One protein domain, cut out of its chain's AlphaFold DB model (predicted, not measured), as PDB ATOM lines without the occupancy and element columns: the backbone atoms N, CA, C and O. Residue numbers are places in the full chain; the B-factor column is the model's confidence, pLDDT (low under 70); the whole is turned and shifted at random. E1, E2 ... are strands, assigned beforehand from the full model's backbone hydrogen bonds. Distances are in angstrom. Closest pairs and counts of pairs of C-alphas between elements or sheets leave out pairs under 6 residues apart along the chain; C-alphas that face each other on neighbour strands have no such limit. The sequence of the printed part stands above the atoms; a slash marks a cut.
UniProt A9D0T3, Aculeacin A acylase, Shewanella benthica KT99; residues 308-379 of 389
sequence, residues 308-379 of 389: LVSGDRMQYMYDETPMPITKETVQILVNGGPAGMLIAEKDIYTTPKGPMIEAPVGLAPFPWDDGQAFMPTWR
ATOM      1  N   LEU A 308     204.853 181.207 185.495       94.12
ATOM      2  CA  LEU A 308     204.369 181.606 184.174       94.12
ATOM      3  C   LEU A 308     202.853 181.443 184.053       94.12
ATOM      4  O   LEU A 308     202.244 180.557 184.653       94.12
ATOM      5  N   VAL A 309     202.234 182.290 183.232       95.38
ATOM      6  CA  VAL A 309     200.807 182.173 182.918       95.38
ATOM      7  C   VAL A 309     200.580 180.911 182.085       95.38
ATOM      8  O   VAL A 309     201.201 180.711 181.044       95.38
ATOM      9  N   SER A 310     199.644 180.059 182.516       93.62
ATOM     10  CA  SER A 310     199.310 178.817 181.808       93.62
ATOM     11  C   SER A 310     198.969 179.080 180.335       93.62
ATOM     12  O   SER A 310     197.967 179.724 180.026       93.62
ATOM     13  N   GLY A 311     199.766 178.514 179.427       91.75
ATOM     14  CA  GLY A 311     199.596 178.660 177.978       91.75
ATOM     15  C   GLY A 311     200.249 179.907 177.368       91.75
ATOM     16  O   GLY A 311     200.201 180.054 176.148       91.75
ATOM     17  N   ASP A 312     200.885 180.767 178.171       92.00
ATOM     18  CA  ASP A 312     201.648 181.930 177.709       92.00
ATOM     19  C   ASP A 312     202.972 182.079 178.481       92.00
ATOM     20  O   ASP A 312     203.051 182.707 179.538       92.00
ATOM     21  N   ARG A 313     204.054 181.543 177.902       92.19
ATOM     22  CA  ARG A 313     205.410 181.629 178.472       92.19
ATOM     23  C   ARG A 313     206.020 183.035 178.434       92.19
ATOM     24  O   ARG A 313     207.131 183.216 178.922       92.19
ATOM     25  N   MET A 314     205.336 184.011 177.838       93.81
ATOM     26  CA  MET A 314     205.773 185.408 177.766       93.81
ATOM     27  C   MET A 314     205.115 186.278 178.838       93.81
ATOM     28  O   MET A 314     205.265 187.500 178.816       93.81
ATOM     29  N   GLN A 315     204.403 185.673 179.788       94.19
ATOM     30  CA  GLN A 315     203.836 186.362 180.936       94.19
ATOM     31  C   GLN A 315     204.113 185.583 182.217       94.19
ATOM     32  O   GLN A 315     204.084 184.355 182.230       94.19
ATOM     33  N   TYR A 316     204.347 186.313 183.302       93.75
ATOM     34  CA  TYR A 316     204.495 185.749 184.639       93.75
ATOM     35  C   TYR A 316     203.520 186.401 185.613       93.75
ATOM     36  O   TYR A 316     203.116 187.546 185.426       93.75
ATOM     37  N   MET A 317     203.148 185.688 186.666       94.88
ATOM     38  CA  MET A 317     202.271 186.207 187.709       94.88
ATOM     39  C   MET A 317     203.071 187.024 188.730       94.88
ATOM     40  O   MET A 317     204.091 186.578 189.254       94.88
ATOM     41  N   TYR A 318     202.588 188.224 189.044       91.94
ATOM     42  CA  TYR A 318     203.102 189.067 190.120       91.94
ATOM     43  C   TYR A 318     201.928 189.635 190.913       91.94
ATOM     44  O   TYR A 318     201.137 190.395 190.362       91.94
ATOM     45  N   ASP A 319     201.800 189.254 192.186       91.12
ATOM     46  CA  ASP A 319     200.670 189.637 193.046       91.12
ATOM     47  C   ASP A 319     199.312 189.448 192.334       91.12
ATOM     48  O   ASP A 319     198.515 190.376 192.202       91.12
ATOM     49  N   GLU A 320     199.094 188.239 191.797       91.38
ATOM     50  CA  GLU A 320     197.893 187.838 191.035       91.38
ATOM     51  C   GLU A 320     197.656 188.600 189.714       91.38
ATOM     52  O   GLU A 320     196.661 188.371 189.029       91.38
ATOM     53  N   THR A 321     198.583 189.468 189.309       94.75
ATOM     54  CA  THR A 321     198.508 190.229 188.062       94.75
ATOM     55  C   THR A 321     199.489 189.659 187.033       94.75
ATOM     56  O   THR A 321     200.682 189.556 187.332       94.75
ATOM     57  N   PRO A 322     199.039 189.321 185.809       95.69
ATOM     58  CA  PRO A 322     199.937 188.960 184.719       95.69
ATOM     59  C   PRO A 322     200.842 190.134 184.333       95.69
ATOM     60  O   PRO A 322     200.373 191.228 184.015       95.69
ATOM     61  N   MET A 323     202.146 189.893 184.340       96.06
ATOM     62  CA  MET A 323     203.185 190.840 183.960       96.06
ATOM     63  C   MET A 323     203.913 190.340 182.711       96.06
ATOM     64  O   MET A 323     204.207 189.148 182.609       96.06
ATOM     65  N   PRO A 324     204.251 191.228 181.762       95.31
ATOM     66  CA  PRO A 324     204.892 190.815 180.526       95.31
ATOM     67  C   PRO A 324     206.373 190.485 180.736       95.31
ATOM     68  O   PRO A 324     207.100 191.188 181.445       95.31
ATOM     69  N   ILE A 325     206.824 189.463 180.019       90.62
ATOM     70  CA  ILE A 325     208.214 189.260 179.632       90.62
ATOM     71  C   ILE A 325     208.364 189.872 178.238       90.62
ATOM     72  O   ILE A 325     207.632 189.543 177.306       90.62
ATOM     73  N   THR A 326     209.293 190.807 178.085       90.69
ATOM     74  CA  THR A 326     209.513 191.528 176.832       90.69
ATOM     75  C   THR A 326     210.669 190.928 176.056       90.69
ATOM     76  O   THR A 326     211.730 190.664 176.622       90.69
ATOM     77  N   LYS A 327     210.464 190.750 174.750       89.19
ATOM     78  CA  LYS A 327     211.470 190.267 173.806       89.19
ATOM     79  C   LYS A 327     212.086 191.433 173.040       89.19
ATOM     80  O   LYS A 327     211.357 192.253 172.484       89.19
ATOM     81  N   GLU A 328     213.407 191.467 172.966       87.44
ATOM     82  CA  GLU A 328     214.185 192.425 172.183       87.44
ATOM     83  C   GLU A 328     215.200 191.666 171.328       87.44
ATOM     84  O   GLU A 328     216.016 190.915 171.857       87.44
ATOM     85  N   THR A 329     215.167 191.856 170.010       87.88
ATOM     86  CA  THR A 329     216.189 191.297 169.121       87.88
ATOM     87  C   THR A 329     217.411 192.202 169.148       87.88
ATOM     88  O   THR A 329     217.356 193.358 168.728       87.88
ATOM     89  N   VAL A 330     218.524 191.670 169.641       87.62
ATOM     90  CA  VAL A 330     219.803 192.369 169.699       87.62
ATOM     91  C   VAL A 330     220.689 191.909 168.554       87.62
ATOM     92  O   VAL A 330     220.768 190.720 168.259       87.62
ATOM     93  N   GLN A 331     221.391 192.861 167.942       92.56
ATOM     94  CA  GLN A 331     222.355 192.618 166.873       92.56
ATOM     95  C   GLN A 331     223.769 193.012 167.314       92.56
ATOM     96  O   GLN A 331     223.953 194.042 167.977       92.56
ATOM     97  N   ILE A 332     224.775 192.240 166.911       92.62
ATOM     98  CA  ILE A 332     226.198 192.591 167.032       92.62
ATOM     99  C   ILE A 332     226.928 192.341 165.715       92.62
ATOM    100  O   ILE A 332     226.528 191.494 164.915       92.62
ATOM    101  N   LEU A 333     228.006 193.091 165.498       95.50
ATOM    102  CA  LEU A 333     228.905 192.880 164.371       95.50
ATOM    103  C   LEU A 333     229.970 191.853 164.756       95.50
ATOM    104  O   LEU A 333     230.540 191.924 165.842       95.50
ATOM    105  N   VAL A 334     230.241 190.912 163.857       93.38
ATOM    106  CA  VAL A 334     231.189 189.815 164.067       93.38
ATOM    107  C   VAL A 334     232.157 189.761 162.897       93.38
ATOM    108  O   VAL A 334     231.738 189.715 161.742       93.38
ATOM    109  N   ASN A 335     233.454 189.738 163.175       91.69
ATOM    110  CA  ASN A 335     234.461 189.465 162.161       91.69
ATOM    111  C   ASN A 335     234.430 187.972 161.796       91.69
ATOM    112  O   ASN A 335     234.892 187.129 162.561       91.69
ATOM    113  N   GLY A 336     233.873 187.647 160.629       86.81
ATOM    114  CA  GLY A 336     233.805 186.291 160.079       86.81
ATOM    115  C   GLY A 336     235.078 185.852 159.345       86.81
ATOM    116  O   GLY A 336     235.047 184.874 158.595       86.81
ATOM    117  N   GLY A 337     236.184 186.587 159.488       86.25
ATOM    118  CA  GLY A 337     237.440 186.301 158.802       86.25
ATOM    119  C   GLY A 337     237.287 186.429 157.279       86.25
ATOM    120  O   GLY A 337     236.876 187.489 156.805       86.25
ATOM    121  N   PRO A 338     237.572 185.378 156.481       87.94
ATOM    122  CA  PRO A 338     237.413 185.420 155.022       87.94
ATOM    123  C   PRO A 338     235.993 185.758 154.545       87.94
ATOM    124  O   PRO A 338     235.831 186.253 153.431       87.94
ATOM    125  N   ALA A 339     234.973 185.503 155.370       85.81
ATOM    126  CA  ALA A 339     233.584 185.846 155.066       85.81
ATOM    127  C   ALA A 339     233.270 187.348 155.232       85.81
ATOM    128  O   ALA A 339     232.186 187.789 154.856       85.81
ATOM    129  N   GLY A 340     234.206 188.138 155.770       90.94
ATOM    130  CA  GLY A 340     234.017 189.555 156.063       90.94
ATOM    131  C   GLY A 340     233.224 189.803 157.349       90.94
ATOM    132  O   GLY A 340     233.107 188.932 158.210       90.94
ATOM    133  N   MET A 341     232.697 191.020 157.490       95.50
ATOM    134  CA  MET A 341     231.866 191.396 158.637       95.50
ATOM    135  C   MET A 341     230.467 190.793 158.509       95.50
ATOM    136  O   MET A 341     229.792 190.981 157.498       95.50
ATOM    137  N   LEU A 342     230.024 190.109 159.558       93.38
ATOM    138  CA  LEU A 342     228.710 189.486 159.676       93.38
ATOM    139  C   LEU A 342     227.882 190.200 160.747       93.38
ATOM    140  O   LEU A 342     228.429 190.801 161.673       93.38
ATOM    141  N   ILE A 343     226.559 190.104 160.637       95.06
ATOM    142  CA  ILE A 343     225.623 190.515 161.688       95.06
ATOM    143  C   ILE A 343     225.119 189.243 162.364       95.06
ATOM    144  O   ILE A 343     224.539 188.383 161.701       95.06
ATOM    145  N   ALA A 344     225.353 189.120 163.668       88.19
ATOM    146  CA  ALA A 344     224.746 188.085 164.494       88.19
ATOM    147  C   ALA A 344     223.560 188.678 165.256       88.19
ATOM    148  O   ALA A 344     223.660 189.785 165.787       88.19
ATOM    149  N   GLU A 345     222.464 187.927 165.346       87.81
ATOM    150  CA  GLU A 345     221.249 188.340 166.050       87.81
ATOM    151  C   GLU A 345     220.892 187.337 167.148       87.81
ATOM    152  O   GLU A 345     221.061 186.128 166.973       87.81
ATOM    153  N   LYS A 346     220.384 187.835 168.276       81.50
ATOM    154  CA  LYS A 346     219.847 187.010 169.359       81.50
ATOM    155  C   LYS A 346     218.661 187.716 170.004       81.50
ATOM    156  O   LYS A 346     218.742 188.900 170.323       81.50
ATOM    157  N   ASP A 347     217.583 186.974 170.226       84.50
ATOM    158  CA  ASP A 347     216.469 187.445 171.044       84.50
ATOM    159  C   ASP A 347     216.877 187.424 172.523       84.50
ATOM    160  O   ASP A 347     217.372 186.421 173.042       84.50
ATOM    161  N   ILE A 348     216.677 188.552 173.195       84.50
ATOM    162  CA  ILE A 348     216.926 188.741 174.620       84.50
ATOM    163  C   ILE A 348     215.594 189.010 175.302       84.50
ATOM    164  O   ILE A 348     214.778 189.805 174.834       84.50
ATOM    165  N   TYR A 349     215.389 188.343 176.430       85.56
ATOM    166  CA  TYR A 349     214.150 188.398 177.184       85.56
ATOM    167  C   TYR A 349     214.385 189.113 178.507       85.56
ATOM    168  O   TYR A 349     215.368 188.866 179.203       85.56
ATOM    169  N   THR A 350     213.489 190.029 178.852       87.25
ATOM    170  CA  THR A 350     213.621 190.885 180.033       87.25
ATOM    171  C   THR A 350     212.272 191.065 180.713       87.25
ATOM    172  O   THR A 350     211.222 190.949 180.089       87.25
ATOM    173  N   THR A 351     212.298 191.385 181.998       87.19
ATOM    174  CA  THR A 351     211.164 191.981 182.707       87.19
ATOM    175  C   THR A 351     211.529 193.421 183.090       87.19
ATOM    176  O   THR A 351     212.696 193.813 182.981       87.19
ATOM    177  N   PRO A 352     210.595 194.215 183.645       83.38
ATOM    178  CA  PRO A 352     210.933 195.518 184.219       83.38
ATOM    179  C   PRO A 352     211.994 195.478 185.337       83.38
ATOM    180  O   PRO A 352     212.550 196.520 185.674       83.38
ATOM    181  N   LYS A 353     212.253 194.310 185.948       80.75
ATOM    182  CA  LYS A 353     213.187 194.148 187.076       80.75
ATOM    183  C   LYS A 353     214.567 193.616 186.679       80.75
ATOM    184  O   LYS A 353     215.499 193.777 187.465       80.75
ATOM    185  N   GLY A 354     214.718 193.001 185.508       78.94
ATOM    186  CA  GLY A 354     215.993 192.417 185.092       78.94
ATOM    187  C   GLY A 354     215.884 191.494 183.877       78.94
ATOM    188  O   GLY A 354     214.779 191.246 183.385       78.94
ATOM    189  N   PRO A 355     217.024 190.998 183.368       86.31
ATOM    190  CA  PRO A 355     217.038 190.023 182.287       86.31
ATOM    191  C   PRO A 355     216.571 188.648 182.763       86.31
ATOM    192  O   PRO A 355     216.761 188.276 183.920       86.31
ATOM    193  N   MET A 356     215.983 187.892 181.843       86.38
ATOM    194  CA  MET A 356     215.689 186.477 182.033       86.38
ATOM    195  C   MET A 356     216.966 185.654 181.857       86.38
ATOM    196  O   MET A 356     217.836 186.020 181.064       86.38
ATOM    197  N   ILE A 357     217.055 184.530 182.563       82.44
ATOM    198  CA  ILE A 357     218.093 183.522 182.342       82.44
ATOM    199  C   ILE A 357     217.458 182.159 182.102       82.44
ATOM    200  O   ILE A 357     216.375 181.862 182.608       82.44
ATOM    201  N   GLU A 358     218.176 181.323 181.369       77.94
ATOM    202  CA  GLU A 358     217.850 179.920 181.178       77.94
ATOM    203  C   GLU A 358     219.152 179.126 181.224       77.94
ATOM    204  O   GLU A 358     220.166 179.547 180.669       77.94
ATOM    205  N   ALA A 359     219.128 177.970 181.877       69.75
ATOM    206  CA  ALA A 359     220.251 177.052 181.881       69.75
ATOM    207  C   ALA A 359     219.797 175.633 181.514       69.75
ATOM    208  O   ALA A 359     218.742 175.182 181.971       69.75
ATOM    209  N   PRO A 360     220.612 174.877 180.754       66.75
ATOM    210  CA  PRO A 360     220.408 173.451 180.586       66.75
ATOM    211  C   PRO A 360     220.405 172.778 181.959       66.75
ATOM    212  O   PRO A 360     221.240 173.090 182.808       66.75
ATOM    213  N   VAL A 361     219.519 171.800 182.153       64.50
ATOM    214  CA  VAL A 361     219.288 171.139 183.454       64.50
ATOM    215  C   VAL A 361     220.567 170.538 184.066       64.50
ATOM    216  O   VAL A 361     220.681 170.437 185.283       64.50
ATOM    217  N   GLY A 362     221.550 170.161 183.239       66.50
ATOM    218  CA  GLY A 362     222.846 169.643 183.695       66.50
ATOM    219  C   GLY A 362     223.850 170.702 184.171       66.50
ATOM    220  O   GLY A 362     224.859 170.336 184.764       66.50
ATOM    221  N   LEU A 363     223.590 171.986 183.908       64.69
ATOM    222  CA  LEU A 363     224.483 173.102 184.217       64.69
ATOM    223  C   LEU A 363     224.003 173.899 185.434       64.69
ATOM    224  O   LEU A 363     224.777 174.156 186.352       64.69
ATOM    225  N   ALA A 364     222.725 174.275 185.451       72.12
ATOM    226  CA  ALA A 364     222.089 174.924 186.591       72.12
ATOM    227  C   ALA A 364     220.572 174.661 186.575       72.12
ATOM    228  O   ALA A 364     219.995 174.459 185.504       72.12
ATOM    229  N   PRO A 365     219.895 174.677 187.737       83.00
ATOM    230  CA  PRO A 365     218.469 174.375 187.835       83.00
ATOM    231  C   PRO A 365     217.597 175.593 187.473       83.00
ATOM    232  O   PRO A 365     216.709 175.961 188.238       83.00
ATOM    233  N   PHE A 366     217.853 176.225 186.322       84.06
ATOM    234  CA  PHE A 366     217.119 177.402 185.837       84.06
ATOM    235  C   PHE A 366     216.410 177.127 184.496       84.06
ATOM    236  O   PHE A 366     216.744 177.763 183.497       84.06
ATOM    237  N   PRO A 367     215.479 176.154 184.420       83.00
ATOM    238  CA  PRO A 367     214.746 175.888 183.185       83.00
ATOM    239  C   PRO A 367     213.776 177.023 182.837       83.00
ATOM    240  O   PRO A 367     213.275 177.720 183.721       83.00
ATOM    241  N   TRP A 368     213.445 177.138 181.551       84.69
ATOM    242  CA  TRP A 368     212.278 177.881 181.085       84.69
ATOM    243  C   TRP A 368     211.266 176.910 180.465       84.69
ATOM    244  O   TRP A 368     211.406 176.461 179.325       84.69
ATOM    245  N   ASP A 369     210.231 176.565 181.229       86.81
ATOM    246  CA  ASP A 369     209.208 175.589 180.840       86.81
ATOM    247  C   ASP A 369     207.801 176.218 180.760       86.81
ATOM    248  O   ASP A 369     207.677 177.421 180.542       86.81
ATOM    249  N   ASP A 370     206.734 175.413 180.809       86.94
ATOM    250  CA  ASP A 370     205.348 175.908 180.741       86.94
ATOM    251  C   ASP A 370     204.853 176.548 182.047       86.94
ATOM    252  O   ASP A 370     203.829 177.228 182.029       86.94
ATOM    253  N   GLY A 371     205.534 176.317 183.172       88.69
ATOM    254  CA  GLY A 371     205.122 176.779 184.497       88.69
ATOM    255  C   GLY A 371     206.104 177.737 185.164       88.69
ATOM    256  O   GLY A 371     205.693 178.473 186.058       88.69
ATOM    257  N   GLN A 372     207.374 177.757 184.752       91.31
ATOM    258  CA  GLN A 372     208.388 178.589 185.401       91.31
ATOM    259  C   GLN A 372     209.471 179.131 184.463       91.31
ATOM    260  O   GLN A 372     209.820 178.520 183.452       91.31
ATOM    261  N   ALA A 373     210.033 180.273 184.862       90.88
ATOM    262  CA  ALA A 373     211.252 180.860 184.312       90.88
ATOM    263  C   ALA A 373     212.029 181.610 185.407       90.88
ATOM    264  O   ALA A 373     211.492 181.889 186.479       90.88
ATOM    265  N   PHE A 374     213.288 181.972 185.149       89.75
ATOM    266  CA  PHE A 374     214.163 182.548 186.172       89.75
ATOM    267  C   PHE A 374     214.672 183.933 185.795       89.75
ATOM    268  O   PHE A 374     215.017 184.213 184.648       89.75
ATOM    269  N   MET A 375     214.743 184.805 186.797       89.06
ATOM    270  CA  MET A 375     215.226 186.172 186.643       89.06
ATOM    271  C   MET A 375     216.119 186.554 187.829       89.06
ATOM    272  O   MET A 375     215.620 186.702 188.953       89.06
ATOM    273  N   PRO A 376     217.428 186.769 187.621       84.25
ATOM    274  CA  PRO A 376     218.273 187.382 188.627       84.25
ATOM    275  C   PRO A 376     217.962 188.874 188.753       84.25
ATOM    276  O   PRO A 376     217.696 189.581 187.782       84.25
ATOM    277  N   THR A 377     218.088 189.382 189.970       81.31
ATOM    278  CA  THR A 377     218.211 190.815 190.230       81.31
ATOM    279  C   THR A 377     219.449 191.049 191.063       81.31
ATOM    280  O   THR A 377     219.816 190.221 191.894       81.31
ATOM    281  N   TRP A 378     220.076 192.195 190.888       74.94
ATOM    282  CA  TRP A 378     221.222 192.610 191.680       74.94
ATOM    283  C   TRP A 378     220.970 194.006 192.218       74.94
ATOM    284  O   TRP A 378     220.376 194.864 191.561       74.94
ATOM    285  N   ARG A 379     221.432 194.255 193.442       60.62
ATOM    286  CA  ARG A 379     221.396 195.600 194.018       60.62
ATOM    287  C   ARG A 379     222.644 196.350 193.601       60.62
ATOM    288  O   ARG A 379     223.594 196.464 194.366       60.62
TER     289      ARG A 379
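AT A GLANCE: This is residues 308 to 379 of the 389 residues of the protein "Aculeacin A acylase" of Shewanella benthica KT99 (UniProt A9D0T3). Two hairpins of strands lie nearly end to end in one long, thin line: the short hairpin E1 and E2 at one end, and the long hairpin E3 and E4, which makes most of the length, with E2 running on into E3. Beside the place where the two hairpins join, the last strand, E5, crosses the long direction, and the long link before it, residues 352 to 371, loops out to the side. The printed part has 72 residues with no named helix and five named strands, in the order E1, E2, E3, E4, E5; E1 and E2 make one antiparallel sheet of two strands, E3 and E4 another, and E5 pairs with no named strand. The class is all strand. The whole is loose, with a radius of gyration of the C-alphas of 15.8 A, and elongated, with spans of 53 by 31 by 27 A.

IN THESE COORDINATES: E1 is residues 312 to 318, 14.4 A from first to last C-alpha, and begins at C-alpha 312, (201.648, 181.930, 177.709). E2 is residues 321 to 324, 9.9 A long. E3, residues 326 to 335, measures 29.0 A and ends at C-alpha 335, (234.461, 189.465, 162.161). E4, residues 341 to 351, is the longest strand by residues and measures 31.8 A. E5 is residues 372 to 378, 20.0 A long, ending at C-alpha 378, (221.222, 192.610, 191.680).

HOW THE PARTS SIT: E1 and E2 form an antiparallel hairpin, with 133 degrees between their directions. Its N 316 and O 323 are within hydrogen-bond range at 2.9 A, and N 323 and O 316 at 2.8 A. E2 runs on into E3 across a break of one residue, at 20 degrees, and the two meet only through their link. E3 and E4 form an antiparallel hairpin at 157 degrees; N 326 and O 350 are within hydrogen-bond range at 2.8 A, and N 334 and O 342 at 2.8 A. The C-alphas of Thr 329 and Asp 347, which face each other, are 4.3 A apart. The closest C-alphas of E2 and E4 are those of Pro 324 and Thr 351, 6.7 A apart. Residues 350 to 351 of E4 pair with residues 354 to 355, antiparallel. E1 and E5 are near each other, with 6 pairs of C-alphas within 10 A. E4 and E5 are apart, but only just: their closest C-alphas are at 8.1 A. E5 is apart from E2 and E3.

THE WHOLE: The two C-alphas farthest apart are those of Glu 320 and Pro 338, 53.5 A. The printed part has no cut. The links E1 to E2, E2 to E3 and E3 to E4 are tight; that from E4 to E5 is long, with 20 residues. The mean pLDDT of the printed part is 86.7, and residues 359 to 363 and residue 379 are under 70.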